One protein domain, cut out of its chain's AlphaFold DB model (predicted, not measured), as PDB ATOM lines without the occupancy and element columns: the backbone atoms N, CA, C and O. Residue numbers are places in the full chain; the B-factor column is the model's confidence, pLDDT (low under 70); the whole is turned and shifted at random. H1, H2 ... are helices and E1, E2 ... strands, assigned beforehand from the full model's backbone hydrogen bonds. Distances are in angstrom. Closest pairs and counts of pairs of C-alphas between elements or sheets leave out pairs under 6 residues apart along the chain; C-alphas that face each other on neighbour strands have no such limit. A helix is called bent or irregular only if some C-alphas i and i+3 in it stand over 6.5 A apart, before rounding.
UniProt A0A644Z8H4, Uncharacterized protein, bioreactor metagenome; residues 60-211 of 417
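AT A GLANCE: This is residues 60 to 211 of the 417 residues of an uncharacterized protein of bioreactor metagenome (UniProt A0A644Z8H4). This is a loose cluster of crossed helices with one long helical arm sticking out: H4 and the first arm of the bent helix H6, H6a, cross near the middle, and the far part of H6b, residues 198 to 211, projects free. H1 packs on H6a, H3 bridges H4 and H6b, and H2 sits between H4 and H5, with the small hairpin E1 and E2 near H2 and H5. The printed part has 152 residues with six named helices and two named strands, in the order H1, H2, E1, E2, H3, H4, H5, H6; the class is mostly helix, and the two-stranded sheet, order E1 - E2, is antiparallel. The whole is loose, with a radius of gyration of the C-alphas of 18.5 A, and elongated, spanning 64 by 38 by 26 A.

HOW THE PARTS SIT: Start with H1, residues 60 to 68, which touches residues 176 to 183 of H6a, residues 168 to 185, at a steep tilt of 53 degrees, opposite ways; the closest C-alphas, of Gly 68 and Ala 177, are 5.3 A apart. Next comes H2, residues 78 to 85, which is apart from H1. H2 touches residues 148 to 152 of H5, residues 142 to 155, about perpendicular at 88 degrees, with the C-alphas of Val 79 and Val 149 closest at 6.2 A. H2 also touches residues 133 to 137 of H4, residues 119 to 139, at a steep tilt of 41 degrees, opposite ways, with the C-alphas of Tyr 80 and Phe 137 closest at 6.7 A. Look then at the hairpin of E1, residues 88 to 90, and E2, residues 96 to 98, antiparallel at 172 degrees: N 89 and O 97 are 3.0 A apart, and N 97 and O 89 are 2.9 A apart, both within hydrogen-bond range. E1 and H5 are near each other, with 8 pairs of C-alphas within 10 A. Go on to H3, residues 102 to 115, whose residues 109 to 115 touch residues 122 to 126 of H4 at a steep tilt of 47 degrees; the C-alphas of Ala 113 and Ala 122 are closest at 5.3 A. H3 also touches residues 189 to 193 of H6b, residues 188 to 211, at a steep tilt of 44 degrees, the same way, with the C-alphas of Arg 106 and Val 189 closest at 5.7 A. H4 touches H6a through its residues 130 to 138 at a steep tilt of 53 degrees, opposite ways; Ala 134 and Val 175 have the closest C-alphas, 5.9 A apart. Every O i to N i+4 pair is within hydrogen-bond range in H2, H3, H5, H6a and H6b, against 3 of 5 in H1 and 15 of 17 in H4.

IN THESE COORDINATES: Find C-alpha 60 at (4.676, 50.881, -24.569), where H1 begins. H3 is 19.9 A long from first to last C-alpha and H5 20.1 A. H4, 30.1 A long, is irregular, with C-alphas 134 and 137 7.2 A apart, and has a kink of 28 degrees near residue 133. H6, residues 168 to 211, was assigned as one helix by its hydrogen bonds but is bent, with C-alphas 185 and 188 7.1 A apart. H6a is 25.5 A long; H6b is 35.3 A long, at a steep tilt of 57 degrees to H6a, and ends at C-alpha 211, (39.590, 33.163, -12.863).

THE WHOLE: The farthest C-alphas, of Gly 159 and Glu 211, are 65.3 A apart. The printed part has no cut. The link from H5 to H6, residues 156 to 167, is long. Mean pLDDT of the printed part is 76.5; look for low values in residues 60 to 76, 157 to 164 and 201 to 209, among them.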
ATOM      1  N   THR A  60       5.920  50.897 -25.357       49.19
ATOM      2  CA  THR A  60       4.676  50.881 -24.569       49.19
ATOM      3  C   THR A  60       4.260  52.272 -24.096       49.19
ATOM      4  O   THR A  60       3.065  52.548 -24.040       49.19
ATOM      5  N   ILE A  61       5.209  53.182 -23.838       43.47
ATOM      6  CA  ILE A  61       4.876  54.561 -23.450       43.47
ATOM      7  C   ILE A  61       4.182  55.292 -24.604       43.47
ATOM      8  O   ILE A  61       3.117  55.848 -24.380       43.47
ATOM      9  N   SER A  62       4.698  55.236 -25.837       40.44
ATOM     10  CA  SER A  62       4.153  56.008 -26.969       40.44
ATOM     11  C   SER A  62       2.702  55.651 -27.327       40.44
ATOM     12  O   SER A  62       1.904  56.545 -27.593       40.44
ATOM     13  N   SER A  63       2.326  54.366 -27.276       43.84
ATOM     14  CA  SER A  63       0.956  53.915 -27.589       43.84
ATOM     15  C   SER A  63      -0.032  54.096 -26.428       43.84
ATOM     16  O   SER A  63      -1.214  54.348 -26.662       43.84
ATOM     17  N   MET A  64       0.434  54.023 -25.174       47.06
ATOM     18  CA  MET A  64      -0.408  54.278 -23.998       47.06
ATOM     19  C   MET A  64      -0.545  55.771 -23.672       47.06
ATOM     20  O   MET A  64      -1.584  56.168 -23.150       47.06
ATOM     21  N   PHE A  65       0.435  56.615 -24.024       40.25
ATOM     22  CA  PHE A  65       0.334  58.077 -23.888       40.25
ATOM     23  C   PHE A  65      -0.784  58.655 -24.764       40.25
ATOM     24  O   PHE A  65      -1.508  59.546 -24.321       40.25
ATOM     25  N   GLU A  66      -0.968  58.130 -25.981       46.38
ATOM     26  CA  GLU A  66      -2.046  58.562 -26.882       46.38
ATOM     27  C   GLU A  66      -3.440  58.176 -26.361       46.38
ATOM     28  O   GLU A  66      -4.385  58.950 -26.516       46.38
ATOM     29  N   GLN A  67      -3.577  57.022 -25.696       44.31
ATOM     30  CA  GLN A  67      -4.861  56.551 -25.154       44.31
ATOM     31  C   GLN A  67      -5.174  57.118 -23.753       44.31
ATOM     32  O   GLN A  67      -6.328  57.425 -23.460       44.31
ATOM     33  N   GLY A  68      -4.161  57.313 -22.899       43.41
ATOM     34  CA  GLY A  68      -4.309  57.803 -21.521       43.41
ATOM     35  C   GLY A  68      -4.588  59.305 -21.402       43.41
ATOM     36  O   GLY A  68      -5.297  59.728 -20.493       43.41
ATOM     37  N   MET A  69      -4.128  60.123 -22.357       39.94
ATOM     38  CA  MET A  69      -4.381  61.576 -22.378       39.94
ATOM     39  C   MET A  69      -5.863  61.953 -22.586       39.94
ATOM     40  O   MET A  69      -6.241  63.105 -22.355       39.94
ATOM     41  N   ALA A  70      -6.718  61.011 -22.997       45.47
ATOM     42  CA  ALA A  70      -8.148  61.252 -23.198       45.47
ATOM     43  C   ALA A  70      -8.981  61.209 -21.897       45.47
ATOM     44  O   ALA A  70     -10.087  61.758 -21.866       45.47
ATOM     45  N   MET A  71      -8.472  60.614 -20.808       46.69
ATOM     46  CA  MET A  71      -9.149  60.567 -19.505       46.69
ATOM     47  C   MET A  71      -8.310  61.268 -18.439       46.69
ATOM     48  O   MET A  71      -7.236  60.818 -18.056       46.69
ATOM     49  N   LYS A  72      -8.824  62.386 -17.923       44.94
ATOM     50  CA  LYS A  72      -8.269  63.028 -16.733       44.94
ATOM     51  C   LYS A  72      -8.477  62.106 -15.515       44.94
ATOM     52  O   LYS A  72      -9.490  61.416 -15.402       44.94
ATOM     53  N   MET A  73      -7.503  62.106 -14.600       43.59
ATOM     54  CA  MET A  73      -7.483  61.354 -13.327       43.59
ATOM     55  C   MET A  73      -8.727  61.537 -12.447       43.59
ATOM     56  O   MET A  73      -8.988  60.726 -11.568       43.59
ATOM     57  N   ASP A  74      -9.500  62.596 -12.681       46.69
ATOM     58  CA  ASP A  74     -10.781  62.862 -12.027       46.69
ATOM     59  C   ASP A  74     -11.881  61.842 -12.391       46.69
ATOM     60  O   ASP A  74     -12.940  61.856 -11.765       46.69
ATOM     61  N   LYS A  75     -11.627  60.945 -13.358       47.00
ATOM     62  CA  LYS A  75     -12.536  59.867 -13.779       47.00
ATOM     63  C   LYS A  75     -12.063  58.443 -13.474       47.00
ATOM     64  O   LYS A  75     -12.822  57.512 -13.739       47.00
ATOM     65  N   ILE A  76     -10.840  58.242 -12.973       57.69
ATOM     66  CA  ILE A  76     -10.444  56.911 -12.496       57.69
ATOM     67  C   ILE A  76     -11.042  56.755 -11.103       57.69
ATOM     68  O   ILE A  76     -10.834  57.610 -10.241       57.69
ATOM     69  N   ASP A  77     -11.823  55.696 -10.910       70.75
ATOM     70  CA  ASP A  77     -12.472  55.425  -9.635       70.75
ATOM     71  C   ASP A  77     -11.452  55.499  -8.481       70.75
ATOM     72  O   ASP A  77     -10.403  54.847  -8.495       70.75
ATOM     73  N   ALA A  78     -11.735  56.355  -7.496       78.56
ATOM     74  CA  ALA A  78     -10.790  56.662  -6.427       78.56
ATOM     75  C   ALA A  78     -10.485  55.433  -5.558       78.56
ATOM     76  O   ALA A  78      -9.386  55.341  -5.007       78.56
ATOM     77  N   VAL A  79     -11.433  54.495  -5.457       85.25
ATOM     78  CA  VAL A  79     -11.270  53.237  -4.724       85.25
ATOM     79  C   VAL A  79     -10.330  52.311  -5.489       85.25
ATOM     80  O   VAL A  79      -9.425  51.736  -4.888       85.25
ATOM     81  N   TYR A  80     -10.469  52.230  -6.816       86.62
ATOM     82  CA  TYR A  80      -9.572  51.451  -7.672       86.62
ATOM     83  C   TYR A  80      -8.116  51.941  -7.602       86.62
ATOM     84  O   TYR A  80      -7.204  51.135  -7.410       86.62
ATOM     85  N   VAL A  81      -7.871  53.253  -7.691       86.12
ATOM     86  CA  VAL A  81      -6.504  53.800  -7.546       86.12
ATOM     87  C   VAL A  81      -5.969  53.542  -6.139       86.12
ATOM     88  O   VAL A  81      -4.842  53.077  -5.976       86.12
ATOM     89  N   TYR A  82      -6.786  53.787  -5.111       88.69
ATOM     90  CA  TYR A  82      -6.398  53.558  -3.722       88.69
ATOM     91  C   TYR A  82      -6.017  52.099  -3.453       88.69
ATOM     92  O   TYR A  82      -4.982  51.846  -2.835       88.69
ATOM     93  N   PHE A  83      -6.793  51.143  -3.968       91.19
ATOM     94  CA  PHE A  83      -6.495  49.716  -3.857       91.19
ATOM     95  C   PHE A  83      -5.099  49.367  -4.380       91.19
ATOM     96  O   PHE A  83      -4.343  48.625  -3.752       91.19
ATOM     97  N   ASN A  84      -4.753  49.910  -5.543       90.94
ATOM     98  CA  ASN A  84      -3.514  49.567  -6.218       90.94
ATOM     99  C   ASN A  84      -2.285  50.302  -5.665       90.94
ATOM    100  O   ASN A  84      -1.172  49.771  -5.768       90.94
ATOM    101  N   ASP A  85      -2.482  51.487  -5.079       90.44
ATOM    102  CA  ASP A  85      -1.397  52.399  -4.704       90.44
ATOM    103  C   ASP A  85      -1.160  52.512  -3.198       90.44
ATOM    104  O   ASP A  85      -0.063  52.888  -2.785       90.44
ATOM    105  N   GLN A  86      -2.175  52.236  -2.376       90.50
ATOM    106  CA  GLN A  86      -2.145  52.560  -0.946       90.50
ATOM    107  C   GLN A  86      -2.764  51.494  -0.039       90.50
ATOM    108  O   GLN A  86      -2.383  51.414   1.129       90.50
ATOM    109  N   PHE A  87      -3.708  50.686  -0.533       91.19
ATOM    110  CA  PHE A  87      -4.400  49.717   0.310       91.19
ATOM    111  C   PHE A  87      -3.429  48.682   0.878       91.19
ATOM    112  O   PHE A  87      -2.637  48.061   0.170       91.19
ATOM    113  N   SER A  88      -3.526  48.496   2.187       90.31
ATOM    114  CA  SER A  88      -2.814  47.480   2.944       90.31
ATOM    115  C   SER A  88      -3.796  46.946   3.970       90.31
ATOM    116  O   SER A  88      -4.203  47.672   4.882       90.31
ATOM    117  N   GLY A  89      -4.242  45.711   3.771       84.88
ATOM    118  CA  GLY A  89      -5.321  45.146   4.565       84.88
ATOM    119  C   GLY A  89      -5.630  43.697   4.224       84.88
ATOM    120  O   GLY A  89      -5.127  43.127   3.256       84.88
ATOM    121  N   THR A  90      -6.460  43.088   5.061       81.44
ATOM    122  CA  THR A  90      -6.947  41.723   4.866       81.44
ATOM    123  C   THR A  90      -8.186  41.748   3.982       81.44
ATOM    124  O   THR A  90      -9.120  42.498   4.259       81.44
ATOM    125  N   LEU A  91      -8.179  40.936   2.928       81.75
ATOM    126  CA  LEU A  91      -9.362  40.632   2.131       81.75
ATOM    127  C   LEU A  91     -10.030  39.368   2.692       81.75
ATOM    128  O   LEU A  91      -9.431  38.623   3.481       81.75
ATOM    129  N   ASP A  92     -11.293  39.152   2.342       67.38
ATOM    130  CA  ASP A  92     -12.070  38.044   2.889       67.38
ATOM    131  C   ASP A  92     -11.458  36.684   2.487       67.38
ATOM    132  O   ASP A  92     -10.839  36.536   1.435       67.38
ATOM    133  N   GLY A  93     -11.542  35.681   3.365       60.94
ATOM    134  CA  GLY A  93     -10.856  34.390   3.168       60.94
ATOM    135  C   GLY A  93      -9.384  34.331   3.618       60.94
ATOM    136  O   GLY A  93      -8.717  33.323   3.389       60.94
ATOM    137  N   GLY A  94      -8.876  35.363   4.304       60.12
ATOM    138  CA  GLY A  94      -7.580  35.336   5.004       60.12
ATOM    139  C   GLY A  94      -6.361  35.729   4.163       60.12
ATOM    140  O   GLY A  94      -5.245  35.745   4.683       60.12
ATOM    141  N   ASN A  95      -6.556  36.095   2.895       67.88
ATOM    142  CA  ASN A  95      -5.488  36.593   2.031       67.88
ATOM    143  C   ASN A  95      -5.352  38.117   2.187       67.88
ATOM    144  O   ASN A  95      -6.300  38.869   1.981       67.88
ATOM    145  N   GLY A  96      -4.169  38.595   2.576       80.94
ATOM    146  CA  GLY A  96      -3.873  40.029   2.633       80.94
ATOM    147  C   GLY A  96      -3.505  40.599   1.263       80.94
ATOM    148  O   GLY A  96      -2.812  39.938   0.491       80.94
ATOM    149  N   TRP A  97      -3.905  41.840   0.987       89.69
ATOM    150  CA  TRP A  97      -3.375  42.623  -0.127       89.69
ATOM    151  C   TRP A  97      -2.575  43.805   0.401       89.69
ATOM    152  O   TRP A  97      -3.031  44.542   1.275       89.69
ATOM    153  N   ASN A  98      -1.384  43.989  -0.162       92.25
ATOM    154  CA  ASN A  98      -0.547  45.149   0.081       92.25
ATOM    155  C   ASN A  98      -0.176  45.759  -1.263       92.25
ATOM    156  O   ASN A  98       0.508  45.121  -2.071       92.25
ATOM    157  N   ALA A  99      -0.618  46.993  -1.482       94.00
ATOM    158  CA  ALA A  99      -0.191  47.792  -2.609       94.00
ATOM    159  C   ALA A  99       1.341  47.885  -2.634       94.00
ATOM    160  O   ALA A  99       1.988  48.178  -1.625       94.00
ATOM    161  N   ARG A 100       1.930  47.607  -3.795       95.12
ATOM    162  CA  ARG A 100       3.382  47.588  -3.967       95.12
ATOM    163  C   ARG A 100       3.946  48.999  -3.960       95.12
ATOM    164  O   ARG A 100       3.606  49.823  -4.813       95.12
ATOM    165  N   SER A 101       4.909  49.231  -3.074       94.25
ATOM    166  CA  SER A 101       5.764  50.412  -3.134       94.25
ATOM    167  C   SER A 101       6.688  50.366  -4.361       94.25
ATOM    168  O   SER A 101       6.877  49.320  -4.987       94.25
ATOM    169  N   LEU A 102       7.346  51.486  -4.686       92.81
ATOM    170  CA  LEU A 102       8.384  51.508  -5.732       92.81
ATOM    171  C   LEU A 102       9.526  50.527  -5.444       92.81
ATOM    172  O   LEU A 102      10.120  49.982  -6.371       92.81
ATOM    173  N   LYS A 103       9.830  50.291  -4.162       94.75
ATOM    174  CA  LYS A 103      10.848  49.328  -3.739       94.75
ATOM    175  C   LYS A 103      10.414  47.896  -4.052       94.75
ATOM    176  O   LYS A 103      11.227  47.127  -4.555       94.75
ATOM    177  N   ASP A 104       9.150  47.563  -3.801       95.81
ATOM    178  CA  ASP A 104       8.609  46.231  -4.092       95.81
ATOM    179  C   ASP A 104       8.557  45.995  -5.601       95.81
ATOM    180  O   ASP A 104       9.005  44.960  -6.086       95.81
ATOM    181  N   TRP A 105       8.109  47.000  -6.362       94.25
ATOM    182  CA  TRP A 105       8.164  46.966  -7.821       94.25
ATOM    183  C   TRP A 105       9.585  46.786  -8.346       94.25
ATOM    184  O   TRP A 105       9.801  45.970  -9.235       94.25
ATOM    185  N   ARG A 106      10.570  47.486  -7.773       92.50
ATOM    186  CA  ARG A 106      11.977  47.307  -8.145       92.50
ATOM    187  C   ARG A 106      12.418  45.853  -7.992       92.50
ATOM    188  O   ARG A 106      13.105  45.349  -8.873       92.50
ATOM    189  N   GLN A 107      12.044  45.204  -6.891       94.50
ATOM    190  CA  GLN A 107      12.409  43.812  -6.651       94.50
ATOM    191  C   GLN A 107      11.713  42.874  -7.639       94.50
ATOM    192  O   GLN A 107      12.390  42.077  -8.270       94.50
ATOM    193  N   VAL A 108      10.406  43.040  -7.863       93.88
ATOM    194  CA  VAL A 108       9.651  42.241  -8.846       93.88
ATOM    195  C   VAL A 108      10.266  42.342 -10.242       93.88
ATOM    196  O   VAL A 108      10.442  41.331 -10.916       93.88
ATOM    197  N   LEU A 109      10.627  43.551 -10.677       88.81
ATOM    198  CA  LEU A 109      11.257  43.754 -11.980       88.81
ATOM    199  C   LEU A 109      12.656  43.123 -12.052       88.81
ATOM    200  O   LEU A 109      13.012  42.593 -13.100       88.81
ATOM    201  N   ILE A 110      13.430  43.149 -10.960       86.94
ATOM    202  CA  ILE A 110      14.707  42.424 -10.863       86.94
ATOM    203  C   ILE A 110      14.474  40.920 -10.973       86.94
ATOM    204  O   ILE A 110      15.130  40.281 -11.785       86.94
ATOM    205  N   ASP A 111      13.534  40.366 -10.213       90.50
ATOM    206  CA  ASP A 111      13.275  38.926 -10.180       90.50
ATOM    207  C   ASP A 111      12.828  38.415 -11.557       90.50
ATOM    208  O   ASP A 111      13.333  37.404 -12.045       90.50
ATOM    209  N   ILE A 112      11.938  39.153 -12.232       87.69
ATOM    210  CA  ILE A 112      11.507  38.841 -13.601       87.69
ATOM    211  C   ILE A 112      12.691  38.911 -14.569       87.69
ATOM    212  O   ILE A 112      12.885  37.993 -15.363       87.69
ATOM    213  N   ALA A 113      13.493  39.971 -14.501       78.81
ATOM    214  CA  ALA A 113      14.668  40.136 -15.350       78.81
ATOM    215  C   ALA A 113      15.714  39.025 -15.119       78.81
ATOM    216  O   ALA A 113      16.329  38.540 -16.061       78.81
ATOM    217  N   GLU A 114      15.901  38.565 -13.882       79.94
ATOM    218  CA  GLU A 114      16.830  37.473 -13.571       79.94
ATOM    219  C   GLU A 114      16.310  36.105 -14.029       79.94
ATOM    220  O   GLU A 114      17.100  35.273 -14.480       79.94
ATOM    221  N   ALA A 115      14.996  35.879 -13.962       84.50
ATOM    222  CA  ALA A 115      14.363  34.650 -14.436       84.50
ATOM    223  C   ALA A 115      14.297  34.551 -15.972       84.50
ATOM    224  O   ALA A 115      14.166  33.450 -16.505       84.50
ATOM    225  N   ASN A 116      14.396  35.679 -16.682       77.06
ATOM    226  CA  ASN A 116      14.232  35.759 -18.133       77.06
ATOM    227  C   ASN A 116      15.495  36.350 -18.793       77.06
ATOM    228  O   ASN A 116      15.577  37.559 -18.991       77.06
ATOM    229  N   PRO A 117      16.490  35.521 -19.170       64.00
ATOM    230  CA  PRO A 117      17.748  35.984 -19.770       64.00
ATOM    231  C   PRO A 117      17.603  36.644 -21.143       64.00
ATOM    232  O   PRO A 117      18.537  37.297 -21.611       64.00
ATOM    233  N   ASN A 118      16.465  36.442 -21.802       69.19
ATOM    234  CA  ASN A 118      16.138  37.064 -23.070       69.19
ATOM    235  C   ASN A 118      15.341  38.356 -22.838       69.19
ATOM    236  O   ASN A 118      14.388  38.389 -22.067       69.19
ATOM    237  N   GLU A 119      15.718  39.411 -23.556       65.00
ATOM    238  CA  GLU A 119      15.110  40.739 -23.478       65.00
ATOM    239  C   GLU A 119      13.609  40.749 -23.819       65.00
ATOM    240  O   GLU A 119      12.817  41.354 -23.092       65.00
ATOM    241  N   ALA A 120      13.198  40.042 -24.875       72.38
ATOM    242  CA  ALA A 120      11.798  39.951 -25.283       72.38
ATOM    243  C   ALA A 120      10.954  39.192 -24.249       72.38
ATOM    244  O   ALA A 120       9.861  39.647 -23.907       72.38
ATOM    245  N   ASP A 121      11.484  38.095 -23.703       79.75
ATOM    246  CA  ASP A 121      10.804  37.305 -22.671       79.75
ATOM    247  C   ASP A 121      10.674  38.093 -21.361       79.75
ATOM    248  O   ASP A 121       9.603  38.127 -20.754       79.75
ATOM    249  N   ALA A 122      11.735  38.802 -20.955       77.56
ATOM    250  CA  ALA A 122      11.711  39.665 -19.779       77.56
ATOM    251  C   ALA A 122      10.663  40.774 -19.921       77.56
ATOM    252  O   ALA A 122       9.886  41.014 -18.997       77.56
ATOM    253  N   LYS A 123      10.584  41.422 -21.090       76.69
ATOM    254  CA  LYS A 123       9.553  42.431 -21.360       76.69
ATOM    255  C   LYS A 123       8.150  41.842 -21.322       76.69
ATOM    256  O   LYS A 123       7.297  42.405 -20.643       76.69
ATOM    257  N   ALA A 124       7.914  40.718 -21.995       83.69
ATOM    258  CA  ALA A 124       6.608  40.066 -21.995       83.69
ATOM    259  C   ALA A 124       6.166  39.690 -20.570       83.69
ATOM    260  O   ALA A 124       5.013  39.905 -20.197       83.69
ATOM    261  N   ALA A 125       7.092  39.199 -19.743       87.69
ATOM    262  CA  ALA A 125       6.825  38.871 -18.348       87.69
ATOM    263  C   ALA A 125       6.531  40.116 -17.488       87.69
ATOM    264  O   ALA A 125       5.628  40.080 -16.652       87.69
ATOM    265  N   ILE A 126       7.235  41.233 -17.708       86.94
ATOM    266  CA  ILE A 126       6.946  42.513 -17.039       86.94
ATOM    267  C   ILE A 126       5.561  43.036 -17.440       86.94
ATOM    268  O   ILE A 126       4.778  43.428 -16.575       86.94
ATOM    269  N   GLU A 127       5.237  43.023 -18.735       86.31
ATOM    270  CA  GLU A 127       3.937  43.466 -19.250       86.31
ATOM    271  C   GLU A 127       2.791  42.610 -18.696       86.31
ATOM    272  O   GLU A 127       1.770  43.155 -18.267       86.31
ATOM    273  N   ALA A 128       2.981  41.288 -18.639       91.31
ATOM    274  CA  ALA A 128       2.028  40.356 -18.045       91.31
ATOM    275  C   ALA A 128       1.834  40.610 -16.545       91.31
ATOM    276  O   ALA A 128       0.704  40.582 -16.059       91.31
ATOM    277  N   GLU A 129       2.904  40.906 -15.804       93.88
ATOM    278  CA  GLU A 129       2.808  41.189 -14.372       93.88
ATOM    279  C   GLU A 129       2.118  42.530 -14.085       93.88
ATOM    280  O   GLU A 129       1.315  42.625 -13.153       93.88
ATOM    281  N   ILE A 130       2.380  43.557 -14.897       91.75
ATOM    282  CA  ILE A 130       1.680  44.845 -14.825       91.75
ATOM    283  C   ILE A 130       0.189  44.665 -15.134       91.75
ATOM    284  O   ILE A 130      -0.653  45.203 -14.414       91.75
ATOM    285  N   ASP A 131      -0.149  43.892 -16.171       91.56
ATOM    286  CA  ASP A 131      -1.539  43.595 -16.528       91.56
ATOM    287  C   ASP A 131      -2.261  42.826 -15.417       91.56
ATOM    288  O   ASP A 131      -3.327  43.243 -14.960       91.56
ATOM    289  N   ARG A 132      -1.632  41.760 -14.907       95.06
ATOM    290  CA  ARG A 132      -2.150  40.972 -13.788       95.06
ATOM    291  C   ARG A 132      -2.405  41.852 -12.570       95.06
ATOM    292  O   ARG A 132      -3.486  41.778 -11.993       95.06
ATOM    293  N   TYR A 133      -1.435  42.687 -12.184       94.69
ATOM    294  CA  TYR A 133      -1.550  43.571 -11.023       94.69
ATOM    295  C   TYR A 133      -2.711  44.561 -11.178       94.69
ATOM    296  O   TYR A 133      -3.536  44.674 -10.276       94.69
ATOM    297  N   ALA A 134      -2.827  45.210 -12.340       91.94
ATOM    298  CA  ALA A 134      -3.894  46.168 -12.623       91.94
ATOM    299  C   ALA A 134      -5.301  45.543 -12.582       91.94
ATOM    300  O   ALA A 134      -6.282  46.247 -12.334       91.94
ATOM    301  N   ARG A 135      -5.422  44.232 -12.812       93.62
ATOM    302  CA  ARG A 135      -6.712  43.529 -12.865       93.62
ATOM    303  C   ARG A 135      -7.200  42.986 -11.527       93.62
ATOM    304  O   ARG A 135      -8.391  42.708 -11.423       93.62
ATOM    305  N   VAL A 136      -6.340  42.861 -10.510       92.75
ATOM    306  CA  VAL A 136      -6.704  42.175  -9.252       92.75
ATOM    307  C   VAL A 136      -7.961  42.764  -8.611       92.75
ATOM    308  O   VAL A 136      -8.864  42.010  -8.258       92.75
ATOM    309  N   PHE A 137      -8.076  44.091  -8.540       90.81
ATOM    310  CA  PHE A 137      -9.255  44.757  -7.970       90.81
ATOM    311  C   PHE A 137     -10.583  44.292  -8.592       90.81
ATOM    312  O   PHE A 137     -11.579  44.098  -7.898       90.81
ATOM    313  N   TRP A 138     -10.601  44.084  -9.907       89.81
ATOM    314  CA  TRP A 138     -11.810  43.714 -10.640       89.81
ATOM    315  C   TRP A 138     -12.208  42.253 -10.428       89.81
ATOM    316  O   TRP A 138     -13.361  41.902 -10.656       89.81
ATOM    317  N   THR A 139     -11.278  41.428  -9.940       90.50
ATOM    318  CA  THR A 139     -11.528  40.027  -9.567       90.50
ATOM    319  C   THR A 139     -12.061  39.861  -8.144       90.50
ATOM    320  O   THR A 139     -12.478  38.761  -7.789       90.50
ATOM    321  N   LEU A 140     -12.070  40.935  -7.346       89.00
ATOM    322  CA  LEU A 140     -12.577  40.917  -5.977       89.00
ATOM    323  C   LEU A 140     -14.099  40.733  -5.937       89.00
ATOM    324  O   LEU A 140     -14.835  41.329  -6.735       89.00
ATOM    325  N   GLY A 141     -14.562  39.965  -4.954       87.62
ATOM    326  CA  GLY A 141     -15.970  39.869  -4.594       87.62
ATOM    327  C   GLY A 141     -16.493  41.145  -3.927       87.62
ATOM    328  O   GLY A 141     -15.734  42.015  -3.495       87.62
ATOM    329  N   ASP A 142     -17.815  41.251  -3.804       84.88
ATOM    330  CA  ASP A 142     -18.476  42.467  -3.304       84.88
ATOM    331  C   ASP A 142     -18.074  42.824  -1.866       84.88
ATOM    332  O   ASP A 142     -17.872  43.996  -1.547       84.88
ATOM    333  N   MET A 143     -17.896  41.820  -0.999       85.62
ATOM    334  CA  MET A 143     -17.465  42.033   0.391       85.62
ATOM    335  C   MET A 143     -16.027  42.561   0.478       85.62
ATOM    336  O   MET A 143     -15.735  43.445   1.279       85.62
ATOM    337  N   GLU A 144     -15.136  42.067  -0.380       88.62
ATOM    338  CA  GLU A 144     -13.742  42.513  -0.449       88.62
ATOM    339  C   GLU A 144     -13.657  43.953  -0.964       88.62
ATOM    340  O   GLU A 144     -12.972  44.791  -0.381       88.62
ATOM    341  N   LYS A 145     -14.429  44.274  -2.007       87.19
ATOM    342  CA  LYS A 145     -14.584  45.637  -2.525       87.19
ATOM    343  C   LYS A 145     -15.120  46.599  -1.457       87.19
ATOM    344  O   LYS A 145     -14.582  47.695  -1.299       87.19
ATOM    345  N   ALA A 146     -16.116  46.178  -0.674       85.00
ATOM    346  CA  ALA A 146     -16.659  46.967   0.433       85.00
ATOM    347  C   ALA A 146     -15.628  47.227   1.550       85.00
ATOM    348  O   ALA A 146     -15.617  48.311   2.141       85.00
ATOM    349  N   ALA A 147     -14.722  46.278   1.813       86.81
ATOM    350  CA  ALA A 147     -13.629  46.476   2.766       86.81
ATOM    351  C   ALA A 147     -12.652  47.570   2.298       86.81
ATOM    352  O   ALA A 147     -12.241  48.408   3.100       86.81
ATOM    353  N   VAL A 148     -12.335  47.619   0.999       88.00
ATOM    354  CA  VAL A 148     -11.490  48.679   0.420       88.00
ATOM    355  C   VAL A 148     -12.171  50.048   0.522       88.00
ATOM    356  O   VAL A 148     -11.517  51.015   0.908       88.00
ATOM    357  N   VAL A 149     -13.478  50.127   0.233       86.69
ATOM    358  CA  VAL A 149     -14.285  51.355   0.406       86.69
ATOM    359  C   VAL A 149     -14.232  51.844   1.851       86.69
ATOM    360  O   VAL A 149     -13.925  53.002   2.115       86.69
ATOM    361  N   THR A 150     -14.462  50.940   2.800       85.62
ATOM    362  CA  THR A 150     -14.427  51.274   4.228       85.62
ATOM    363  C   THR A 150     -13.045  51.789   4.641       85.62
ATOM    364  O   THR A 150     -12.929  52.746   5.406       85.62
ATOM    365  N   ASP A 151     -11.973  51.182   4.129       87.38
ATOM    366  CA  ASP A 151     -10.605  51.591   4.448       87.38
ATOM    367  C   ASP A 151     -10.257  52.981   3.884       87.38
ATOM    368  O   ASP A 151      -9.697  53.804   4.613       87.38
ATOM    369  N   ILE A 152     -10.632  53.287   2.631       85.94
ATOM    370  CA  ILE A 152     -10.412  54.627   2.054       85.94
ATOM    371  C   ILE A 152     -11.267  55.694   2.750       85.94
ATOM    372  O   ILE A 152     -10.770  56.795   2.983       85.94
ATOM    373  N   GLU A 153     -12.511  55.394   3.130       83.81
ATOM    374  CA  GLU A 153     -13.375  56.322   3.878       83.81
ATOM    375  C   GLU A 153     -12.809  56.622   5.272       83.81
ATOM    376  O   GLU A 153     -12.814  57.768   5.714       83.81
ATOM    377  N   ASN A 154     -12.243  55.619   5.948       82.81
ATOM    378  CA  ASN A 154     -11.633  55.805   7.264       82.81
ATOM    379  C   ASN A 154     -10.307  56.581   7.212       82.81
ATOM    380  O   ASN A 154      -9.967  57.287   8.164       82.81
ATOM    381  N   LYS A 155      -9.528  56.426   6.135       81.69
ATOM    382  CA  LYS A 155      -8.180  57.011   6.011       81.69
ATOM    383  C   LYS A 155      -8.136  58.318   5.227       81.69
ATOM    384  O   LYS A 155      -7.157  59.055   5.344       81.69
ATOM    385  N   SER A 156      -9.155  58.625   4.431       70.75
ATOM    386  CA  SER A 156      -9.232  59.868   3.665       70.75
ATOM    387  C   SER A 156     -10.256  60.824   4.274       70.75
ATOM    388  O   SER A 156     -11.304  60.423   4.751       70.75
ATOM    389  N   SER A 157      -9.995  62.130   4.217       62.38
ATOM    390  CA  SER A 157     -10.971  63.161   4.601       62.38
ATOM    391  C   SER A 157     -12.079  63.360   3.551       62.38
ATOM    392  O   SER A 157     -12.707  64.420   3.507       62.38
ATOM    393  N   LYS A 158     -12.261  62.397   2.639       57.22
ATOM    394  CA  LYS A 158     -13.288  62.436   1.599       57.22
ATOM    395  C   LYS A 158     -14.588  61.881   2.189       57.22
ATOM    396  O   LYS A 158     -14.558  60.946   2.977       57.22
ATOM    397  N   GLY A 159     -15.722  62.491   1.837       57.44
ATOM    398  CA  GLY A 159     -17.046  61.941   2.160       57.44
ATOM    399  C   GLY A 159     -17.282  60.589   1.476       57.44
ATOM    400  O   GLY A 159     -16.377  60.072   0.826       57.44
ATOM    401  N   SER A 160     -18.497  60.044   1.599       61.94
ATOM    402  CA  SER A 160     -18.822  58.696   1.105       61.94
ATOM    403  C   SER A 160     -18.330  58.449  -0.326       61.94
ATOM    404  O   SER A 160     -18.595  59.254  -1.226       61.94
ATOM    405  N   VAL A 161     -17.597  57.349  -0.513       69.69
ATOM    406  CA  VAL A 161     -17.041  56.929  -1.803       69.69
ATOM    407  C   VAL A 161     -17.734  55.635  -2.209       69.69
ATOM    408  O   VAL A 161     -17.807  54.691  -1.433       69.69
ATOM    409  N   THR A 162     -18.248  55.566  -3.431       65.94
ATOM    410  CA  THR A 162     -18.929  54.370  -3.943       65.94
ATOM    411  C   THR A 162     -18.180  53.818  -5.135       65.94
ATOM    412  O   THR A 162     -17.784  54.591  -6.003       65.94
ATOM    413  N   ILE A 163     -18.062  52.495  -5.212       68.31
ATOM    414  CA  ILE A 163     -17.588  51.830  -6.425       68.31
ATOM    415  C   ILE A 163     -18.750  51.864  -7.434       68.31
ATOM    416  O   ILE A 163     -19.841  51.394  -7.095       68.31
ATOM    417  N   PRO A 164     -18.581  52.447  -8.635       64.06
ATOM    418  CA  PRO A 164     -19.581  52.345  -9.693       64.06
ATOM    419  C   PRO A 164     -19.755  50.878 -10.115       64.06
ATOM    420  O   PRO A 164     -18.899  50.049  -9.826       64.06
ATOM    421  N   ASP A 165     -20.837  50.551 -10.820       70.19
ATOM    422  CA  ASP A 165     -21.037  49.229 -11.435       70.19
ATOM    423  C   ASP A 165     -20.672  49.303 -12.933       70.19
ATOM    424  O   ASP A 165     -21.558  49.495 -13.772       70.19
ATOM    425  N   PRO A 166     -19.368  49.314 -13.292       77.50
ATOM    426  CA  PRO A 166     -18.939  49.502 -14.666       77.50
ATOM    427  C   PRO A 166     -19.221  48.259 -15.507       77.50
ATOM    428  O   PRO A 166     -19.042  47.117 -15.087       77.50
ATOM    429  N   THR A 167     -19.556  48.492 -16.767       80.69
ATOM    430  CA  THR A 167     -19.538  47.460 -17.801       80.69
ATOM    431  C   THR A 167     -18.119  46.919 -18.010       80.69
ATOM    432  O   THR A 167     -17.123  47.592 -17.739       80.69
ATOM    433  N   GLN A 168     -17.994  45.724 -18.599       83.81
ATOM    434  CA  GLN A 168     -16.679  45.154 -18.930       83.81
ATOM    435  C   GLN A 168     -15.827  46.097 -19.800       83.81
ATOM    436  O   GLN A 168     -14.617  46.180 -19.615       83.81
ATOM    437  N   ALA A 169     -16.442  46.837 -20.729       77.94
ATOM    438  CA  ALA A 169     -15.734  47.792 -21.582       77.94
ATOM    439  C   ALA A 169     -15.161  48.983 -20.788       77.94
ATOM    440  O   ALA A 169     -14.061  49.464 -21.075       77.94
ATOM    441  N   GLU A 170     -15.882  49.440 -19.766       79.88
ATOM    442  CA  GLU A 170     -15.414  50.487 -18.857       79.88
ATOM    443  C   GLU A 170     -14.296  49.971 -17.946       79.88
ATOM    444  O   GLU A 170     -13.314  50.682 -17.745       79.88
ATOM    445  N   ILE A 171     -14.374  48.716 -17.483       84.31
ATOM    446  CA  ILE A 171     -13.284  48.063 -16.740       84.31
ATOM    447  C   ILE A 171     -12.002  48.023 -17.579       84.31
ATOM    448  O   ILE A 171     -10.951  48.434 -17.096       84.31
ATOM    449  N   GLU A 172     -12.069  47.586 -18.841       84.44
ATOM    450  CA  GLU A 172     -10.889  47.558 -19.720       84.44
ATOM    451  C   GLU A 172     -10.300  48.960 -19.940       84.44
ATOM    452  O   GLU A 172      -9.080  49.131 -19.944       84.44
ATOM    453  N   THR A 173     -11.157  49.978 -20.048       80.75
ATOM    454  CA  THR A 173     -10.727  51.379 -20.162       80.75
ATOM    455  C   THR A 173     -10.004  51.846 -18.892       80.75
ATOM    456  O   THR A 173      -8.930  52.445 -18.974       80.75
ATOM    457  N   LEU A 174     -10.549  51.535 -17.711       81.12
ATOM    458  CA  LEU A 174      -9.953  51.878 -16.416       81.12
ATOM    459  C   LEU A 174      -8.621  51.153 -16.185       81.12
ATOM    460  O   LEU A 174      -7.658  51.775 -15.735       81.12
ATOM    461  N   VAL A 175      -8.538  49.866 -16.535       86.75
ATOM    462  CA  VAL A 175      -7.297  49.078 -16.472       86.75
ATOM    463  C   VAL A 175      -6.237  49.671 -17.398       86.75
ATOM    464  O   VAL A 175      -5.096  49.851 -16.975       86.75
ATOM    465  N   GLY A 176      -6.595  50.023 -18.635       82.81
ATOM    466  CA  GLY A 176      -5.682  50.677 -19.576       82.81
ATOM    467  C   GLY A 176      -5.133  52.004 -19.039       82.81
ATOM    468  O   GLY A 176      -3.920  52.221 -19.052       82.81
ATOM    469  N   ALA A 177      -6.010  52.853 -18.494       78.88
ATOM    470  CA  ALA A 177      -5.627  54.140 -17.914       78.88
ATOM    471  C   ALA A 177      -4.712  53.985 -16.686       78.88
ATOM    472  O   ALA A 177      -3.681  54.655 -16.592       78.88
ATOM    473  N   TYR A 178      -5.036  53.067 -15.769       85.12
ATOM    474  CA  TYR A 178      -4.193  52.807 -14.601       85.12
ATOM    475  C   TYR A 178      -2.834  52.213 -14.993       85.12
ATOM    476  O   TYR A 178      -1.808  52.632 -14.458       85.12
ATOM    477  N   LYS A 179      -2.787  51.295 -15.969       86.62
ATOM    478  CA  LYS A 179      -1.515  50.782 -16.501       86.62
ATOM    479  C   LYS A 179      -0.641  51.930 -16.999       86.62
ATOM    480  O   LYS A 179       0.520  51.981 -16.612       86.62
ATOM    481  N   ALA A 180      -1.185  52.869 -17.776       77.69
ATOM    482  CA  ALA A 180      -0.437  54.033 -18.266       77.69
ATOM    483  C   ALA A 180       0.170  54.876 -17.123       77.69
ATOM    484  O   ALA A 180       1.348  55.228 -17.174       77.69
ATOM    485  N   GLN A 181      -0.590  55.125 -16.052       79.69
ATOM    486  CA  GLN A 181      -0.083  55.808 -14.855       79.69
ATOM    487  C   GLN A 181       1.011  55.000 -14.147       79.69
ATOM    488  O   GLN A 181       2.030  55.544 -13.717       79.69
ATOM    489  N   LEU A 182       0.805  53.690 -14.006       85.75
ATOM    490  CA  LEU A 182       1.783  52.809 -13.388       85.75
ATOM    491  C   LEU A 182       3.085  52.796 -14.201       85.75
ATOM    492  O   LEU A 182       4.157  52.866 -13.610       85.75
ATOM    493  N   TYR A 183       3.008  52.799 -15.532       78.81
ATOM    494  CA  TYR A 183       4.162  52.931 -16.424       78.81
ATOM    495  C   TYR A 183       4.968  54.207 -16.141       78.81
ATOM    496  O   TYR A 183       6.182  54.130 -15.945       78.81
ATOM    497  N   GLU A 184       4.306  55.363 -16.043       77.88
ATOM    498  CA  GLU A 184       4.956  56.635 -15.694       77.88
ATOM    499  C   GLU A 184       5.629  56.564 -14.316       77.88
ATOM    500  O   GLU A 184       6.794  56.931 -14.149       77.88
ATOM    501  N   ARG A 185       4.925  56.000 -13.328       84.69
ATOM    502  CA  ARG A 185       5.436  55.839 -11.965       84.69
ATOM    503  C   ARG A 185       6.639  54.890 -11.888       84.69
ATOM    504  O   ARG A 185       7.525  55.083 -11.053       84.69
ATOM    505  N   LEU A 186       6.673  53.856 -12.727       85.12
ATOM    506  CA  LEU A 186       7.746  52.863 -12.759       85.12
ATOM    507  C   LEU A 186       8.962  53.306 -13.576       85.12
ATOM    508  O   LEU A 186      10.025  52.707 -13.420       85.12
ATOM    509  N   TYR A 187       8.874  54.378 -14.364       76.94
ATOM    510  CA  TYR A 187      10.004  54.894 -15.141       76.94
ATOM    511  C   TYR A 187      11.310  55.093 -14.328       76.94
ATOM    512  O   TYR A 187      12.349  54.559 -14.720       76.94
ATOM    513  N   PRO A 188      11.326  55.771 -13.160       77.88
ATOM    514  CA  PRO A 188      12.547  55.870 -12.351       77.88
ATOM    515  C   PRO A 188      12.990  54.526 -11.750       77.88
ATOM    516  O   PRO A 188      14.184  54.303 -11.526       77.88
ATOM    517  N   VAL A 189      12.049  53.611 -11.489       84.69
ATOM    518  CA  VAL A 189      12.362  52.270 -10.974       84.69
ATOM    519  C   VAL A 189      13.176  51.500 -12.001       84.69
ATOM    520  O   VAL A 189      14.134  50.817 -11.647       84.69
ATOM    521  N   THR A 190      12.856  51.641 -13.277       72.81
ATOM    522  CA  THR A 190      13.451  50.809 -14.322       72.81
ATOM    523  C   THR A 190      14.845  51.265 -14.706       72.81
ATOM    524  O   THR A 190      15.713  50.422 -14.923       72.81
ATOM    525  N   GLN A 191      15.119  52.568 -14.606       70.50
ATOM    526  CA  GLN A 191      16.486  53.094 -14.595       70.50
ATOM    527  C   GLN A 191      17.313  52.474 -13.455       70.50
ATOM    528  O   GLN A 191      18.440  52.027 -13.660       70.50
ATOM    529  N   SER A 192      16.740  52.366 -12.250       80.50
ATOM    530  CA  SER A 192      17.421  51.727 -11.115       80.50
ATOM    531  C   SER A 192      17.677  50.228 -11.327       80.50
ATOM    532  O   SER A 192      18.728  49.724 -10.919       80.50
ATOM    533  N   VAL A 193      16.739  49.510 -11.952       79.00
ATOM    534  CA  VAL A 193      16.903  48.090 -12.312       79.00
ATOM    535  C   VAL A 193      17.995  47.925 -13.368       79.00
ATOM    536  O   VAL A 193      18.857  47.066 -13.204       79.00
ATOM    537  N   SER A 194      18.025  48.784 -14.392       67.81
ATOM    538  CA  SER A 194      19.064  48.773 -15.429       67.81
ATOM    539  C   SER A 194      20.467  48.939 -14.833       67.81
ATOM    540  O   SER A 194      21.339  48.098 -15.055       67.81
ATOM    541  N   VAL A 195      20.667  49.944 -13.972       72.94
ATOM    542  CA  VAL A 195      21.951  50.164 -13.279       72.94
ATOM    543  C   VAL A 195      22.344  48.961 -12.417       72.94
ATOM    544  O   VAL A 195      23.518  48.599 -12.344       72.94
ATOM    545  N   TYR A 196      21.377  48.324 -11.751       79.06
ATOM    546  CA  TYR A 196      21.638  47.108 -10.980       79.06
ATOM    547  C   TYR A 196      22.107  45.956 -11.875       79.06
ATOM    548  O   TYR A 196      23.121  45.330 -11.559       79.06
ATOM    549  N   MET A 197      21.433  45.718 -13.003       70.62
ATOM    550  CA  MET A 197      21.823  44.668 -13.948       70.62
ATOM    551  C   MET A 197      23.202  44.933 -14.556       70.62
ATOM    552  O   MET A 197      24.015  44.015 -14.617       70.62
ATOM    553  N   GLN A 198      23.518  46.187 -14.898       63.56
ATOM    554  CA  GLN A 198      24.847  46.590 -15.373       63.56
ATOM    555  C   GLN A 198      25.948  46.279 -14.357       63.56
ATOM    556  O   GLN A 198      26.935  45.632 -14.696       63.56
ATOM    557  N   ARG A 199      25.763  46.668 -13.092       69.62
ATOM    558  CA  ARG A 199      26.745  46.384 -12.033       69.62
ATOM    559  C   ARG A 199      26.907  44.889 -11.778       69.62
ATOM    560  O   ARG A 199      28.016  44.421 -11.536       69.62
ATOM    561  N   LYS A 200      25.809  44.130 -11.826       70.31
ATOM    562  CA  LYS A 200      25.841  42.671 -11.680       70.31
ATOM    563  C   LYS A 200      26.617  42.018 -12.829       70.31
ATOM    564  O   LYS A 200      27.436  41.136 -12.583       70.31
ATOM    565  N   ALA A 201      26.401  42.487 -14.056       61.47
ATOM    566  CA  ALA A 201      27.119  42.044 -15.244       61.47
ATOM    567  C   ALA A 201      28.627  42.358 -15.156       61.47
ATOM    568  O   ALA A 201      29.457  41.467 -15.348       61.47
ATOM    569  N   GLU A 202      28.986  43.587 -14.772       58.72
ATOM    570  CA  GLU A 202      30.374  44.009 -14.541       58.72
ATOM    571  C   GLU A 202      31.066  43.129 -13.490       58.72
ATOM    572  O   GLU A 202      32.161  42.617 -13.731       58.72
ATOM    573  N   ALA A 203      30.411  42.879 -12.353       68.56
ATOM    574  CA  ALA A 203      30.953  42.028 -11.298       68.56
ATOM    575  C   ALA A 203      31.197  40.586 -11.777       68.56
ATOM    576  O   ALA A 203      32.249  40.013 -11.489       68.56
ATOM    577  N   ALA A 204      30.263  40.013 -12.543       63.09
ATOM    578  CA  ALA A 204      30.420  38.681 -13.124       63.09
ATOM    579  C   ALA A 204      31.590  38.621 -14.121       63.09
ATOM    580  O   ALA A 204      32.365  37.666 -14.117       63.09
ATOM    581  N   TYR A 205      31.765  39.662 -14.937       55.12
ATOM    582  CA  TYR A 205      32.882  39.754 -15.876       55.12
ATOM    583  C   TYR A 205      34.231  39.904 -15.167       55.12
ATOM    584  O   TYR A 205      35.181  39.200 -15.505       55.12
ATOM    585  N   LEU A 206      34.315  40.751 -14.139       62.69
ATOM    586  CA  LEU A 206      35.518  40.884 -13.316       62.69
ATOM    587  C   LEU A 206      35.876  39.568 -12.613       62.69
ATOM    588  O   LEU A 206      37.054  39.210 -12.551       62.69
ATOM    589  N   ALA A 207      34.886  38.827 -12.112       67.50
ATOM    590  CA  ALA A 207      35.106  37.503 -11.533       67.50
ATOM    591  C   ALA A 207      35.686  36.527 -12.571       67.50
ATOM    592  O   ALA A 207      36.720  35.913 -12.312       67.50
ATOM    593  N   ALA A 208      35.102  36.465 -13.772       59.97
ATOM    594  CA  ALA A 208      35.606  35.628 -14.860       59.97
ATOM    595  C   ALA A 208      37.038  36.008 -15.285       59.97
ATOM    596  O   ALA A 208      37.883  35.135 -15.482       59.97
ATOM    597  N   LEU A 209      37.355  37.305 -15.375       60.31
ATOM    598  CA  LEU A 209      38.720  37.765 -15.654       60.31
ATOM    599  C   LEU A 209      39.709  37.341 -14.563       60.31
ATOM    600  O   LEU A 209      40.840  36.958 -14.871       60.31
ATOM    601  N   ASN A 210      39.296  37.384 -13.296       70.75
ATOM    602  CA  ASN A 210      40.131  36.929 -12.187       70.75
ATOM    603  C   ASN A 210      40.376  35.413 -12.229       70.75
ATOM    604  O   ASN A 210      41.491  34.989 -11.930       70.75
ATOM    605  N   GLU A 211      39.399  34.606 -12.650       68.44
ATOM    606  CA  GLU A 211      39.590  33.163 -12.863       68.44
ATOM    607  C   GLU A 211      40.601  32.880 -13.981       68.44
ATOM    608  O   GLU A 211      41.532  32.098 -13.791       68.44
TER     609      GLU A 211